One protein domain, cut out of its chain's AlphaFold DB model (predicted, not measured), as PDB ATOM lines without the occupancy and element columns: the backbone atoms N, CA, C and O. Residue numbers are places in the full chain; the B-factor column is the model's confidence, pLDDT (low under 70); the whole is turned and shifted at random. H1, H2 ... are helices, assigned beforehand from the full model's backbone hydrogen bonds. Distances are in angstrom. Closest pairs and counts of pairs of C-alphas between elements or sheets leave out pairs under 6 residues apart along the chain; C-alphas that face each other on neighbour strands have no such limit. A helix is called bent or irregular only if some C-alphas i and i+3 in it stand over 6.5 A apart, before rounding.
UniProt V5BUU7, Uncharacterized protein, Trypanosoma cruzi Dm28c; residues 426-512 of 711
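This is residues 426 to 512 of the 711 residues of an uncharacterized protein of Trypanosoma cruzi Dm28c (UniProt V5BUU7). A small helical head with one long helix, H4, running out of it as an arm: residues 502 to 512 of H4 stick out free, while its first part lies in the head. There the bent helix H2, shaped like an L, packs on residues 490 to 498 of H4 with both arms, and H1 and H3 make a crossed pair beyond the beginning of H4. The printed part has 87 residues with four named helices, in the order H1, H2, H3, H4, and no named strand; the class is all helix. The whole is only just compact, close to loose, with a radius of gyration of the C-alphas of 14.3 A, and its elongated outline spans 48 by 31 by 21 A.

Begin at Leu 426; residues 426 to 437 hold no named element. Find C-alpha 438 at (167.968, 81.035, 137.411), where H1, residues 438 to 447, begins; it is 14.0 A long. H2, residues 455 to 473, was assigned as one helix by its hydrogen bonds but is bent: C-alphas 463 and 466 are 8.0 A apart. Its arms are H2a, residues 455 to 463, 12.5 A, and H2b, residues 466 to 473, 10.6 A. H3 takes residues 479 to 487 and measures 12.3 A. H4, residues 490 to 512, runs 33.9 A from C-alpha 490 at (163.514, 79.577, 147.406) to C-alpha 512 at (162.873, 107.966, 165.998).

Look first at H1 and H3, which touch at a steep tilt of 48 degrees and run the same way; their closest C-alphas, those of Gly 439 and Thr 481, are 5.1 A apart. H1 is apart from H2a, H2b and H4. The arms H2a and H2b are about perpendicular, at 80 degrees. H2a touches residues 490 to 497 of H4 alone, at a steep tilt of 47 degrees, the same way; the closest C-alphas, of Leu 461 and Met 494, are 6.6 A apart. H2b touches residues 494 to 498 of H4 alone, opposite ways, at a tilt of 70.0 degrees, steep but only just; the closest C-alphas, of Tyr 469 and Met 494, are 6.9 A apart. H3 and H4 only just touch, and only at the corner, with 3 pairs of C-alphas within 8 A; the closest, of Gly 485 and Leu 491, are 5.9 A apart. In H1, H2a, H2b and H3 every O i to N i+4 pair is within hydrogen-bond range; in H4, 18 of 19 are.

The two C-alphas farthest apart, of Leu 447 and Ala 512, are 48.7 A apart. Without residues 502 to 512 the body spans 32 by 28 by 21 A. The printed part has no cut; the links H2 to H3 and H3 to H4 are tight, and H1 to H2 is short. In the B-factor column, pLDDT is under 70 at residues 429 to 436, 450 to 454 and 510 to 512; the mean of the printed part is 81.1.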
ATOM      1  N   LEU A 426     176.543  91.397 142.328       78.88
ATOM      2  CA  LEU A 426     175.089  91.516 142.472       78.88
ATOM      3  C   LEU A 426     174.489  92.161 141.217       78.88
ATOM      4  O   LEU A 426     175.132  93.011 140.607       78.88
ATOM      5  N   PHE A 427     173.275  91.764 140.832       75.12
ATOM      6  CA  PHE A 427     172.531  92.290 139.674       75.12
ATOM      7  C   PHE A 427     173.161  92.016 138.293       75.12
ATOM      8  O   PHE A 427     172.492  92.170 137.273       75.12
ATOM      9  N   ALA A 428     174.404  91.522 138.243       71.00
ATOM     10  CA  ALA A 428     175.106  91.158 137.014       71.00
ATOM     11  C   ALA A 428     175.047  89.654 136.707       71.00
ATOM     12  O   ALA A 428     174.877  89.274 135.551       71.00
ATOM     13  N   VAL A 429     175.161  88.778 137.716       67.06
ATOM     14  CA  VAL A 429     175.239  87.321 137.483       67.06
ATOM     15  C   VAL A 429     173.928  86.712 137.018       67.06
ATOM     16  O   VAL A 429     173.957  85.771 136.223       67.06
ATOM     17  N   LEU A 430     172.780  87.254 137.436       66.12
ATOM     18  CA  LEU A 430     171.506  86.844 136.843       66.12
ATOM     19  C   LEU A 430     171.140  87.661 135.585       66.12
ATOM     20  O   LEU A 430     170.080  87.429 135.009       66.12
ATOM     21  N   GLY A 431     172.046  88.538 135.127       56.81
ATOM     22  CA  GLY A 431     172.094  89.164 133.799       56.81
ATOM     23  C   GLY A 431     171.156  90.362 133.562       56.81
ATOM     24  O   GLY A 431     170.034  90.372 134.073       56.81
ATOM     25  N   PRO A 432     171.551  91.357 132.748       53.19
ATOM     26  CA  PRO A 432     170.626  92.290 132.115       53.19
ATOM     27  C   PRO A 432     170.061  91.634 130.843       53.19
ATOM     28  O   PRO A 432     170.820  91.272 129.955       53.19
ATOM     29  N   HIS A 433     168.742  91.438 130.783       50.44
ATOM     30  CA  HIS A 433     167.968  91.174 129.556       50.44
ATOM     31  C   HIS A 433     168.555  90.162 128.548       50.44
ATOM     32  O   HIS A 433     169.096  90.540 127.521       50.44
ATOM     33  N   ASP A 434     168.439  88.871 128.875       39.91
ATOM     34  CA  ASP A 434     167.925  87.800 127.998       39.91
ATOM     35  C   ASP A 434     168.246  86.447 128.648       39.91
ATOM     36  O   ASP A 434     169.348  85.909 128.570       39.91
ATOM     37  N   ARG A 435     167.242  85.911 129.353       52.59
ATOM     38  CA  ARG A 435     167.271  84.667 130.140       52.59
ATOM     39  C   ARG A 435     168.279  84.700 131.291       52.59
ATOM     40  O   ARG A 435     169.398  84.207 131.195       52.59
ATOM     41  N   SER A 436     167.839  85.165 132.454       60.50
ATOM     42  CA  SER A 436     168.491  84.849 133.731       60.50
ATOM     43  C   SER A 436     168.840  83.348 133.818       60.50
ATOM     44  O   SER A 436     167.990  82.518 133.479       60.50
ATOM     45  N   PRO A 437     170.033  82.951 134.297       73.75
ATOM     46  CA  PRO A 437     170.395  81.543 134.445       73.75
ATOM     47  C   PRO A 437     169.562  80.847 135.528       73.75
ATOM     48  O   PRO A 437     169.657  79.636 135.657       73.75
ATOM     49  N   PHE A 438     168.743  81.576 136.297       83.50
ATOM     50  CA  PHE A 438     167.968  81.035 137.411       83.50
ATOM     51  C   PHE A 438     167.111  79.820 137.030       83.50
ATOM     52  O   PHE A 438     167.091  78.864 137.795       83.50
ATOM     53  N   GLY A 439     166.483  79.807 135.848       82.06
ATOM     54  CA  GLY A 439     165.756  78.627 135.357       82.06
ATOM     55  C   GLY A 439     166.652  77.390 135.250       82.06
ATOM     56  O   GLY A 439     166.343  76.346 135.824       82.06
ATOM     57  N   ASP A 440     167.813  77.533 134.605       82.00
ATOM     58  CA  ASP A 440     168.816  76.469 134.466       82.00
ATOM     59  C   ASP A 440     169.388  76.044 135.835       82.00
ATOM     60  O   ASP A 440     169.619  74.859 136.071       82.00
ATOM     61  N   LEU A 441     169.606  77.003 136.745       88.25
ATOM     62  CA  LEU A 441     170.126  76.767 138.096       88.25
ATOM     63  C   LEU A 441     169.138  75.972 138.945       88.25
ATOM     64  O   LEU A 441     169.494  74.935 139.495       88.25
ATOM     65  N   VAL A 442     167.893  76.439 139.026       88.19
ATOM     66  CA  VAL A 442     166.826  75.767 139.767       88.19
ATOM     67  C   VAL A 442     166.600  74.380 139.193       88.19
ATOM     68  O   VAL A 442     166.471  73.435 139.964       88.19
ATOM     69  N   TYR A 443     166.628  74.231 137.866       85.31
ATOM     70  CA  TYR A 443     166.546  72.917 137.249       85.31
ATOM     71  C   TYR A 443     167.704  72.012 137.694       85.31
ATOM     72  O   TYR A 443     167.456  70.931 138.221       85.31
ATOM     73  N   ALA A 444     168.956  72.466 137.605       85.88
ATOM     74  CA  ALA A 444     170.104  71.697 138.093       85.88
ATOM     75  C   ALA A 444     169.976  71.311 139.580       85.88
ATOM     76  O   ALA A 444     170.246  70.171 139.949       85.88
ATOM     77  N   TRP A 445     169.509  72.227 140.428       88.12
ATOM     78  CA  TRP A 445     169.339  71.989 141.862       88.12
ATOM     79  C   TRP A 445     168.169  71.062 142.188       88.12
ATOM     80  O   TRP A 445     168.257  70.312 143.156       88.12
ATOM     81  N   THR A 446     167.100  71.066 141.386       83.88
ATOM     82  CA  THR A 446     166.039  70.053 141.498       83.88
ATOM     83  C   THR A 446     166.562  68.660 141.164       83.88
ATOM     84  O   THR A 446     166.179  67.699 141.822       83.88
ATOM     85  N   LEU A 447     167.496  68.543 140.216       79.44
ATOM     86  CA  LEU A 447     168.108  67.255 139.882       79.44
ATOM     87  C   LEU A 447     169.105  66.776 140.948       79.44
ATOM     88  O   LEU A 447     169.220  65.577 141.182       79.44
ATOM     89  N   ASP A 448     169.805  67.701 141.608       79.38
ATOM     90  CA  ASP A 448     170.720  67.427 142.726       79.38
ATOM     91  C   ASP A 448     170.008  67.485 144.101       79.38
ATOM     92  O   ASP A 448     170.660  67.615 145.139       79.38
ATOM     93  N   ARG A 449     168.668  67.377 144.146       71.62
ATOM     94  CA  ARG A 449     167.864  67.511 145.379       71.62
ATOM     95  C   ARG A 449     168.261  66.509 146.471       71.62
ATOM     96  O   ARG A 449     168.241  66.841 147.654       71.62
ATOM     97  N   ASP A 450     168.674  65.306 146.092       67.06
ATOM     98  CA  ASP A 450     169.108  64.277 147.049       67.06
ATOM     99  C   ASP A 450     170.442  64.625 147.729       67.06
ATOM    100  O   ASP A 450     170.777  64.081 148.780       67.06
ATOM    101  N   LEU A 451     171.193  65.568 147.156       65.81
ATOM    102  CA  LEU A 451     172.440  66.098 147.699       65.81
ATOM    103  C   LEU A 451     172.214  67.367 148.531       65.81
ATOM    104  O   LEU A 451     173.189  68.039 148.866       65.81
ATOM    105  N   ILE A 452     170.961  67.729 148.868       59.22
ATOM    106  CA  ILE A 452     170.673  68.948 149.637       59.22
ATOM    107  C   ILE A 452     171.401  68.915 150.982       59.22
ATOM    108  O   ILE A 452     170.951  68.357 151.983       59.22
ATOM    109  N   ILE A 453     172.500  69.655 151.027       61.22
ATOM    110  CA  ILE A 453     173.063  70.189 152.251       61.22
ATOM    111  C   ILE A 453     172.285  71.479 152.517       61.22
ATOM    112  O   ILE A 453     172.509  72.484 151.835       61.22
ATOM    113  N   ARG A 454     171.358  71.435 153.489       62.19
ATOM    114  CA  ARG A 454     170.346  72.479 153.793       62.19
ATOM    115  C   ARG A 454     170.875  73.925 153.787       62.19
ATOM    116  O   ARG A 454     170.130  74.833 153.448       62.19
ATOM    117  N   ASN A 455     172.162  74.127 154.056       82.00
ATOM    118  CA  ASN A 455     172.765  75.447 154.219       82.00
ATOM    119  C   ASN A 455     173.207  76.122 152.899       82.00
ATOM    120  O   ASN A 455     173.397  77.335 152.885       82.00
ATOM    121  N   HIS A 456     173.390  75.395 151.785       88.50
ATOM    122  CA  HIS A 456     173.921  75.996 150.543       88.50
ATOM    123  C   HIS A 456     172.912  76.933 149.868       88.50
ATOM    124  O   HIS A 456     173.251  78.063 149.512       88.50
ATOM    125  N   LEU A 457     171.662  76.481 149.723       89.69
ATOM    126  CA  LEU A 457     170.585  77.301 149.155       89.69
ATOM    127  C   LEU A 457     170.220  78.472 150.069       89.69
ATOM    128  O   LEU A 457     169.880  79.542 149.576       89.69
ATOM    129  N   GLU A 458     170.326  78.295 151.387       88.94
ATOM    130  CA  GLU A 458     170.106  79.381 152.345       88.94
ATOM    131  C   GLU A 458     171.156  80.482 152.191       88.94
ATOM    132  O   GLU A 458     170.779  81.631 152.001       88.94
ATOM    133  N   LEU A 459     172.446  80.135 152.125       89.00
ATOM    134  CA  LEU A 459     173.518  81.107 151.869       89.00
ATOM    135  C   LEU A 459     173.359  81.821 150.518       89.00
ATOM    136  O   LEU A 459     173.626  83.021 150.404       89.00
ATOM    137  N   PHE A 460     172.924  81.089 149.486       90.44
ATOM    138  CA  PHE A 460     172.601  81.681 148.191       90.44
ATOM    139  C   PHE A 460     171.469  82.710 148.322       90.44
ATOM    140  O   PHE A 460     171.614  83.839 147.853       90.44
ATOM    141  N   LEU A 461     170.377  82.365 149.012       90.38
ATOM    142  CA  LEU A 461     169.269  83.287 149.270       90.38
ATOM    143  C   LEU A 461     169.699  84.494 150.104       90.38
ATOM    144  O   LEU A 461     169.348  85.614 149.749       90.38
ATOM    145  N   ASP A 462     170.503  84.310 151.148       90.06
ATOM    146  CA  ASP A 462     171.013  85.405 151.989       90.06
ATOM    147  C   ASP A 462     171.821  86.431 151.185       90.06
ATOM    148  O   ASP A 462     171.979  87.579 151.605       90.06
ATOM    149  N   THR A 463     172.302  86.022 150.007       88.94
ATOM    150  CA  THR A 463     173.080  86.844 149.086       88.94
ATOM    151  C   THR A 463     172.252  87.428 147.933       88.94
ATOM    152  O   THR A 463     172.478  88.571 147.546       88.94
ATOM    153  N   PHE A 464     171.305  86.678 147.363       89.88
ATOM    154  CA  PHE A 464     170.582  87.076 146.142       89.88
ATOM    155  C   PHE A 464     169.087  87.338 146.338       89.88
ATOM    156  O   PHE A 464     168.393  87.600 145.357       89.88
ATOM    157  N   TRP A 465     168.571  87.311 147.573       91.25
ATOM    158  CA  TRP A 465     167.146  87.531 147.864       91.25
ATOM    159  C   TRP A 465     166.579  88.781 147.178       91.25
ATOM    160  O   TRP A 465     165.475  88.737 146.644       91.25
ATOM    161  N   ASN A 466     167.337  89.880 147.164       89.00
ATOM    162  CA  ASN A 466     166.859  91.151 146.635       89.00
ATOM    163  C   ASN A 466     166.786  91.143 145.102       89.00
ATOM    164  O   ASN A 466     165.791  91.553 144.509       89.00
ATOM    165  N   GLU A 467     167.810  90.592 144.451       87.69
ATOM    166  CA  GLU A 467     167.828  90.433 142.998       87.69
ATOM    167  C   GLU A 467     166.721  89.479 142.526       87.69
ATOM    168  O   GLU A 467     165.998  89.788 141.579       87.69
ATOM    169  N   LEU A 468     166.531  88.353 143.221       88.44
ATOM    170  CA  LEU A 468     165.436  87.424 142.940       88.44
ATOM    171  C   LEU A 468     164.067  88.092 143.101       88.44
ATOM    172  O   LEU A 468     163.183  87.862 142.271       88.44
ATOM    173  N   TYR A 469     163.899  88.933 144.125       90.12
ATOM    174  CA  TYR A 469     162.648  89.640 144.390       90.12
ATOM    175  C   TYR A 469     162.274  90.561 143.230       90.12
ATOM    176  O   TYR A 469     161.195  90.408 142.654       90.12
ATOM    177  N   TYR A 470     163.179  91.456 142.826       87.00
ATOM    178  CA  TYR A 470     162.903  92.385 141.732       87.00
ATOM    179  C   TYR A 470     162.683  91.664 140.396       87.00
ATOM    180  O   TYR A 470     161.771  92.018 139.656       87.00
ATOM    181  N   ARG A 471     163.431  90.594 140.095       85.19
ATOM    182  CA  ARG A 471     163.225  89.824 138.851       85.19
ATOM    183  C   ARG A 471     161.890  89.088 138.818       85.19
ATOM    184  O   ARG A 471     161.260  89.001 137.765       85.19
ATOM    185  N   THR A 472     161.450  88.585 139.971       87.62
ATOM    186  CA  THR A 472     160.128  87.964 140.116       87.62
ATOM    187  C   THR A 472     159.021  89.006 139.944       87.62
ATOM    188  O   THR A 472     158.038  88.743 139.254       87.62
ATOM    189  N   LEU A 473     159.197  90.205 140.512       87.06
ATOM    190  CA  LEU A 473     158.261  91.326 140.372       87.06
ATOM    191  C   LEU A 473     158.129  91.791 138.913       87.06
ATOM    192  O   LEU A 473     157.024  92.042 138.444       87.06
ATOM    193  N   GLU A 474     159.239  91.813 138.177       85.19
ATOM    194  CA  GLU A 474     159.299  92.137 136.746       85.19
ATOM    195  C   GLU A 474     158.862  90.977 135.827       85.19
ATOM    196  O   GLU A 474     158.974  91.086 134.608       85.19
ATOM    197  N   LYS A 475     158.368  89.860 136.389       84.88
ATOM    198  CA  LYS A 475     157.890  88.672 135.655       84.88
ATOM    199  C   LYS A 475     158.905  88.119 134.643       84.88
ATOM    200  O   LYS A 475     158.532  87.654 133.570       84.88
ATOM    201  N   GLN A 476     160.194  88.141 134.990       82.25
ATOM    202  CA  GLN A 476     161.268  87.640 134.115       82.25
ATOM    203  C   GLN A 476     161.379  86.105 134.078       82.25
ATOM    204  O   GLN A 476     162.153  85.571 133.286       82.25
ATOM    205  N   TYR A 477     160.638  85.400 134.938       83.69
ATOM    206  CA  TYR A 477     160.647  83.942 135.037       83.69
ATOM    207  C   TYR A 477     159.340  83.350 134.508       83.69
ATOM    208  O   TYR A 477     158.258  83.859 134.794       83.69
ATOM    209  N   ASP A 478     159.453  82.247 133.776       84.44
ATOM    210  CA  ASP A 478     158.337  81.418 133.335       84.44
ATOM    211  C   ASP A 478     157.700  80.648 134.504       84.44
ATOM    212  O   ASP A 478     158.311  80.430 135.557       84.44
ATOM    213  N   GLU A 479     156.455  80.203 134.317       85.94
ATOM    214  CA  GLU A 479     155.684  79.516 135.361       85.94
ATOM    215  C   GLU A 479     156.367  78.230 135.849       85.94
ATOM    216  O   GLU A 479     156.344  77.942 137.048       85.94
ATOM    217  N   ALA A 480     157.041  77.497 134.955       85.31
ATOM    218  CA  ALA A 480     157.763  76.281 135.311       85.31
ATOM    219  C   ALA A 480     158.976  76.573 136.213       85.31
ATOM    220  O   ALA A 480     159.179  75.882 137.215       85.31
ATOM    221  N   THR A 481     159.752  77.625 135.923       86.25
ATOM    222  CA  THR A 481     160.847  78.071 136.803       86.25
ATOM    223  C   THR A 481     160.326  78.508 138.170       86.25
ATOM    224  O   THR A 481     160.913  78.152 139.194       86.25
ATOM    225  N   ILE A 482     159.199  79.225 138.219       87.62
ATOM    226  CA  ILE A 482     158.571  79.640 139.482       87.62
ATOM    227  C   ILE A 482     158.115  78.419 140.291       87.62
ATOM    228  O   ILE A 482     158.373  78.351 141.495       87.62
ATOM    229  N   ALA A 483     157.475  77.440 139.647       87.31
ATOM    230  CA  ALA A 483     157.020  76.213 140.296       87.31
ATOM    231  C   ALA A 483     158.191  75.427 140.907       87.31
ATOM    232  O   ALA A 483     158.147  75.078 142.089       87.31
ATOM    233  N   LYS A 484     159.282  75.233 140.154       86.50
ATOM    234  CA  LYS A 484     160.494  74.574 140.666       86.50
ATOM    235  C   LYS A 484     161.173  75.387 141.774       86.50
ATOM    236  O   LYS A 484     161.624  74.827 142.772       86.50
ATOM    237  N   GLY A 485     161.189  76.716 141.656       86.94
ATOM    238  CA  GLY A 485     161.704  77.615 142.690       86.94
ATOM    239  C   GLY A 485     160.928  77.509 144.008       86.94
ATOM    240  O   GLY A 485     161.537  77.513 145.079       86.94
ATOM    241  N   ARG A 486     159.598  77.352 143.945       87.75
ATOM    242  CA  ARG A 486     158.746  77.058 145.114       87.75
ATOM    243  C   ARG A 486     158.980  75.653 145.663       87.75
ATOM    244  O   ARG A 486     159.052  75.491 146.875       87.75
ATOM    245  N   ALA A 487     159.179  74.651 144.806       86.69
ATOM    246  CA  ALA A 487     159.498  73.289 145.245       86.69
ATOM    247  C   ALA A 487     160.808  73.216 146.060       86.69
ATOM    248  O   ALA A 487     160.927  72.398 146.973       86.69
ATOM    249  N   LEU A 488     161.767  74.106 145.775       86.75
ATOM    250  CA  LEU A 488     163.001  74.290 146.551       86.75
ATOM    251  C   LEU A 488     162.865  75.287 147.723       86.75
ATOM    252  O   LEU A 488     163.864  75.611 148.364       86.75
ATOM    253  N   LEU A 489     161.656  75.788 148.005       88.44
ATOM    254  CA  LEU A 489     161.344  76.814 149.012       88.44
ATOM    255  C   LEU A 489     162.087  78.147 148.818       88.44
ATOM    256  O   LEU A 489     162.118  78.968 149.732       88.44
ATOM    257  N   LEU A 490     162.687  78.392 147.648       89.25
ATOM    258  CA  LEU A 490     163.514  79.577 147.406       89.25
ATOM    259  C   LEU A 490     162.676  80.857 147.402       89.25
ATOM    260  O   LEU A 490     163.051  81.847 148.024       89.25
ATOM    261  N   LEU A 491     161.535  80.826 146.711       89.38
ATOM    262  CA  LEU A 491     160.683  82.004 146.540       89.38
ATOM    263  C   LEU A 491     159.938  82.377 147.826       89.38
ATOM    264  O   LEU A 491     159.847  83.560 148.151       89.38
ATOM    265  N   ASP A 492     159.480  81.392 148.599       89.94
ATOM    266  CA  ASP A 492     158.792  81.644 149.872       89.94
ATOM    267  C   ASP A 492     159.762  82.261 150.890       89.94
ATOM    268  O   ASP A 492     159.515  83.335 151.443       89.94
ATOM    269  N   LYS A 493     160.948  81.659 151.029       91.12
ATOM    270  CA  LYS A 493     162.032  82.156 151.884       91.12
ATOM    271  C   LYS A 493     162.602  83.507 151.435       91.12
ATOM    272  O   LYS A 493     163.110  84.270 152.259       91.12
ATOM    273  N   MET A 494     162.562  83.818 150.141       93.25
ATOM    274  CA  MET A 494     162.922  85.138 149.613       93.25
ATOM    275  C   MET A 494     161.902  86.199 150.052       93.25
ATOM    276  O   MET A 494     162.297  87.280 150.491       93.25
ATOM    277  N   MET A 495     160.601  85.893 149.986       91.69
ATOM    278  CA  MET A 495     159.547  86.803 150.447       91.69
ATOM    279  C   MET A 495     159.629  87.057 151.955       91.69
ATOM    280  O   MET A 495     159.481  88.202 152.388       91.69
ATOM    281  N   GLU A 496     159.935  86.029 152.751       91.69
ATOM    282  CA  GLU A 496     160.207  86.175 154.188       91.69
ATOM    283  C   GLU A 496     161.365  87.148 154.450       91.69
ATOM    284  O   GLU A 496     161.221  88.073 155.251       91.69
ATOM    285  N   ARG A 497     162.481  87.007 153.718       91.94
ATOM    286  CA  ARG A 497     163.642  87.912 153.813       91.94
ATOM    287  C   ARG A 497     163.288  89.349 153.430       91.94
ATOM    288  O   ARG A 497     163.645  90.272 154.159       91.94
ATOM    289  N   ARG A 498     162.534  89.555 152.341       92.19
ATOM    290  CA  ARG A 498     162.068  90.894 151.922       92.19
ATOM    291  C   ARG A 498     161.162  91.527 152.977       92.19
ATOM    292  O   ARG A 498     161.279  92.725 153.244       92.19
ATOM    293  N   LYS A 499     160.275  90.738 153.590       91.62
ATOM    294  CA  LYS A 499     159.384  91.199 154.661       91.62
ATOM    295  C   LYS A 499     160.172  91.571 155.915       91.62
ATOM    296  O   LYS A 499     159.926  92.644 156.458       91.62
ATOM    297  N   ALA A 500     161.131  90.742 156.328       90.50
ATOM    298  CA  ALA A 500     162.017  91.031 157.453       90.50
ATOM    299  C   ALA A 500     162.783  92.342 157.222       90.50
ATOM    300  O   ALA A 500     162.641  93.269 158.013       90.50
ATOM    301  N   TYR A 501     163.462  92.475 156.078       91.44
ATOM    302  CA  TYR A 501     164.157  93.704 155.676       91.44
ATOM    303  C   TYR A 501     163.247  94.942 155.725       91.44
ATOM    304  O   TYR A 501     163.584  95.939 156.363       91.44
ATOM    305  N   SER A 502     162.057  94.862 155.123       88.75
ATOM    306  CA  SER A 502     161.104  95.981 155.109       88.75
ATOM    307  C   SER A 502     160.618  96.336 156.519       88.75
ATOM    308  O   SER A 502     160.494  97.513 156.849       88.75
ATOM    309  N   SER A 503     160.376  95.333 157.370       88.56
ATOM    310  CA  SER A 503     159.947  95.540 158.757       88.56
ATOM    311  C   SER A 503     161.035  96.187 159.616       88.56
ATOM    312  O   SER A 503     160.742  97.102 160.382       88.56
ATOM    313  N   THR A 504     162.297  95.793 159.426       87.94
ATOM    314  CA  THR A 504     163.454  96.390 160.099       87.94
ATOM    315  C   THR A 504     163.621  97.856 159.704       87.94
ATOM    316  O   THR A 504     163.823  98.708 160.569       87.94
ATOM    317  N   LEU A 505     163.465  98.186 158.416       85.12
ATOM    318  CA  LEU A 505     163.476  99.579 157.958       85.12
ATOM    319  C   LEU A 505     162.328 100.397 158.563       85.12
ATOM    320  O   LEU A 505     162.556 101.500 159.057       85.12
ATOM    321  N   GLN A 506     161.113  99.843 158.596       83.44
ATOM    322  CA  GLN A 506     159.962 100.502 159.219       83.44
ATOM    323  C   GLN A 506     160.166 100.738 160.720       83.44
ATOM    324  O   GLN A 506     159.843 101.816 161.217       83.44
ATOM    325  N   GLN A 507     160.743  99.773 161.441       83.19
ATOM    326  CA  GLN A 507     161.066  99.913 162.862       83.19
ATOM    327  C   GLN A 507     162.057 101.059 163.113       83.19
ATOM    328  O   GLN A 507     161.918 101.802 164.084       83.19
ATOM    329  N   MET A 508     163.032 101.253 162.223       79.94
ATOM    330  CA  MET A 508     163.987 102.359 162.337       79.94
ATOM    331  C   MET A 508     163.361 103.733 162.062       79.94
ATOM    332  O   MET A 508     163.854 104.736 162.581       79.94
ATOM    333  N   TRP A 509     162.263 103.803 161.307       72.94
ATOM    334  CA  TRP A 509     161.488 105.040 161.155       72.94
ATOM    335  C   TRP A 509     160.618 105.343 162.376       72.94
ATOM    336  O   TRP A 509     160.546 106.491 162.811       72.94
ATOM    337  N   THR A 510     159.979 104.332 162.970       65.75
ATOM    338  CA  THR A 510     159.089 104.531 164.126       65.75
ATOM    339  C   THR A 510     159.859 104.768 165.428       65.75
ATOM    340  O   THR A 510     159.436 105.584 166.245       65.75
ATOM    341  N   SER A 511     161.034 104.151 165.598       57.19
ATOM    342  CA  SER A 511     161.891 104.315 166.784       57.19
ATOM    343  C   SER A 511     162.519 105.709 166.927       57.19
ATOM    344  O   SER A 511     163.027 106.032 167.999       57.19
ATOM    345  N   ALA A 512     162.453 106.565 165.900       50.88
ATOM    346  CA  ALA A 512     162.873 107.966 165.998       50.88
ATOM    347  C   ALA A 512     162.010 108.797 166.982       50.88
ATOM    348  O   ALA A 512     162.348 109.939 167.278       50.88
TER     349      ALA A 512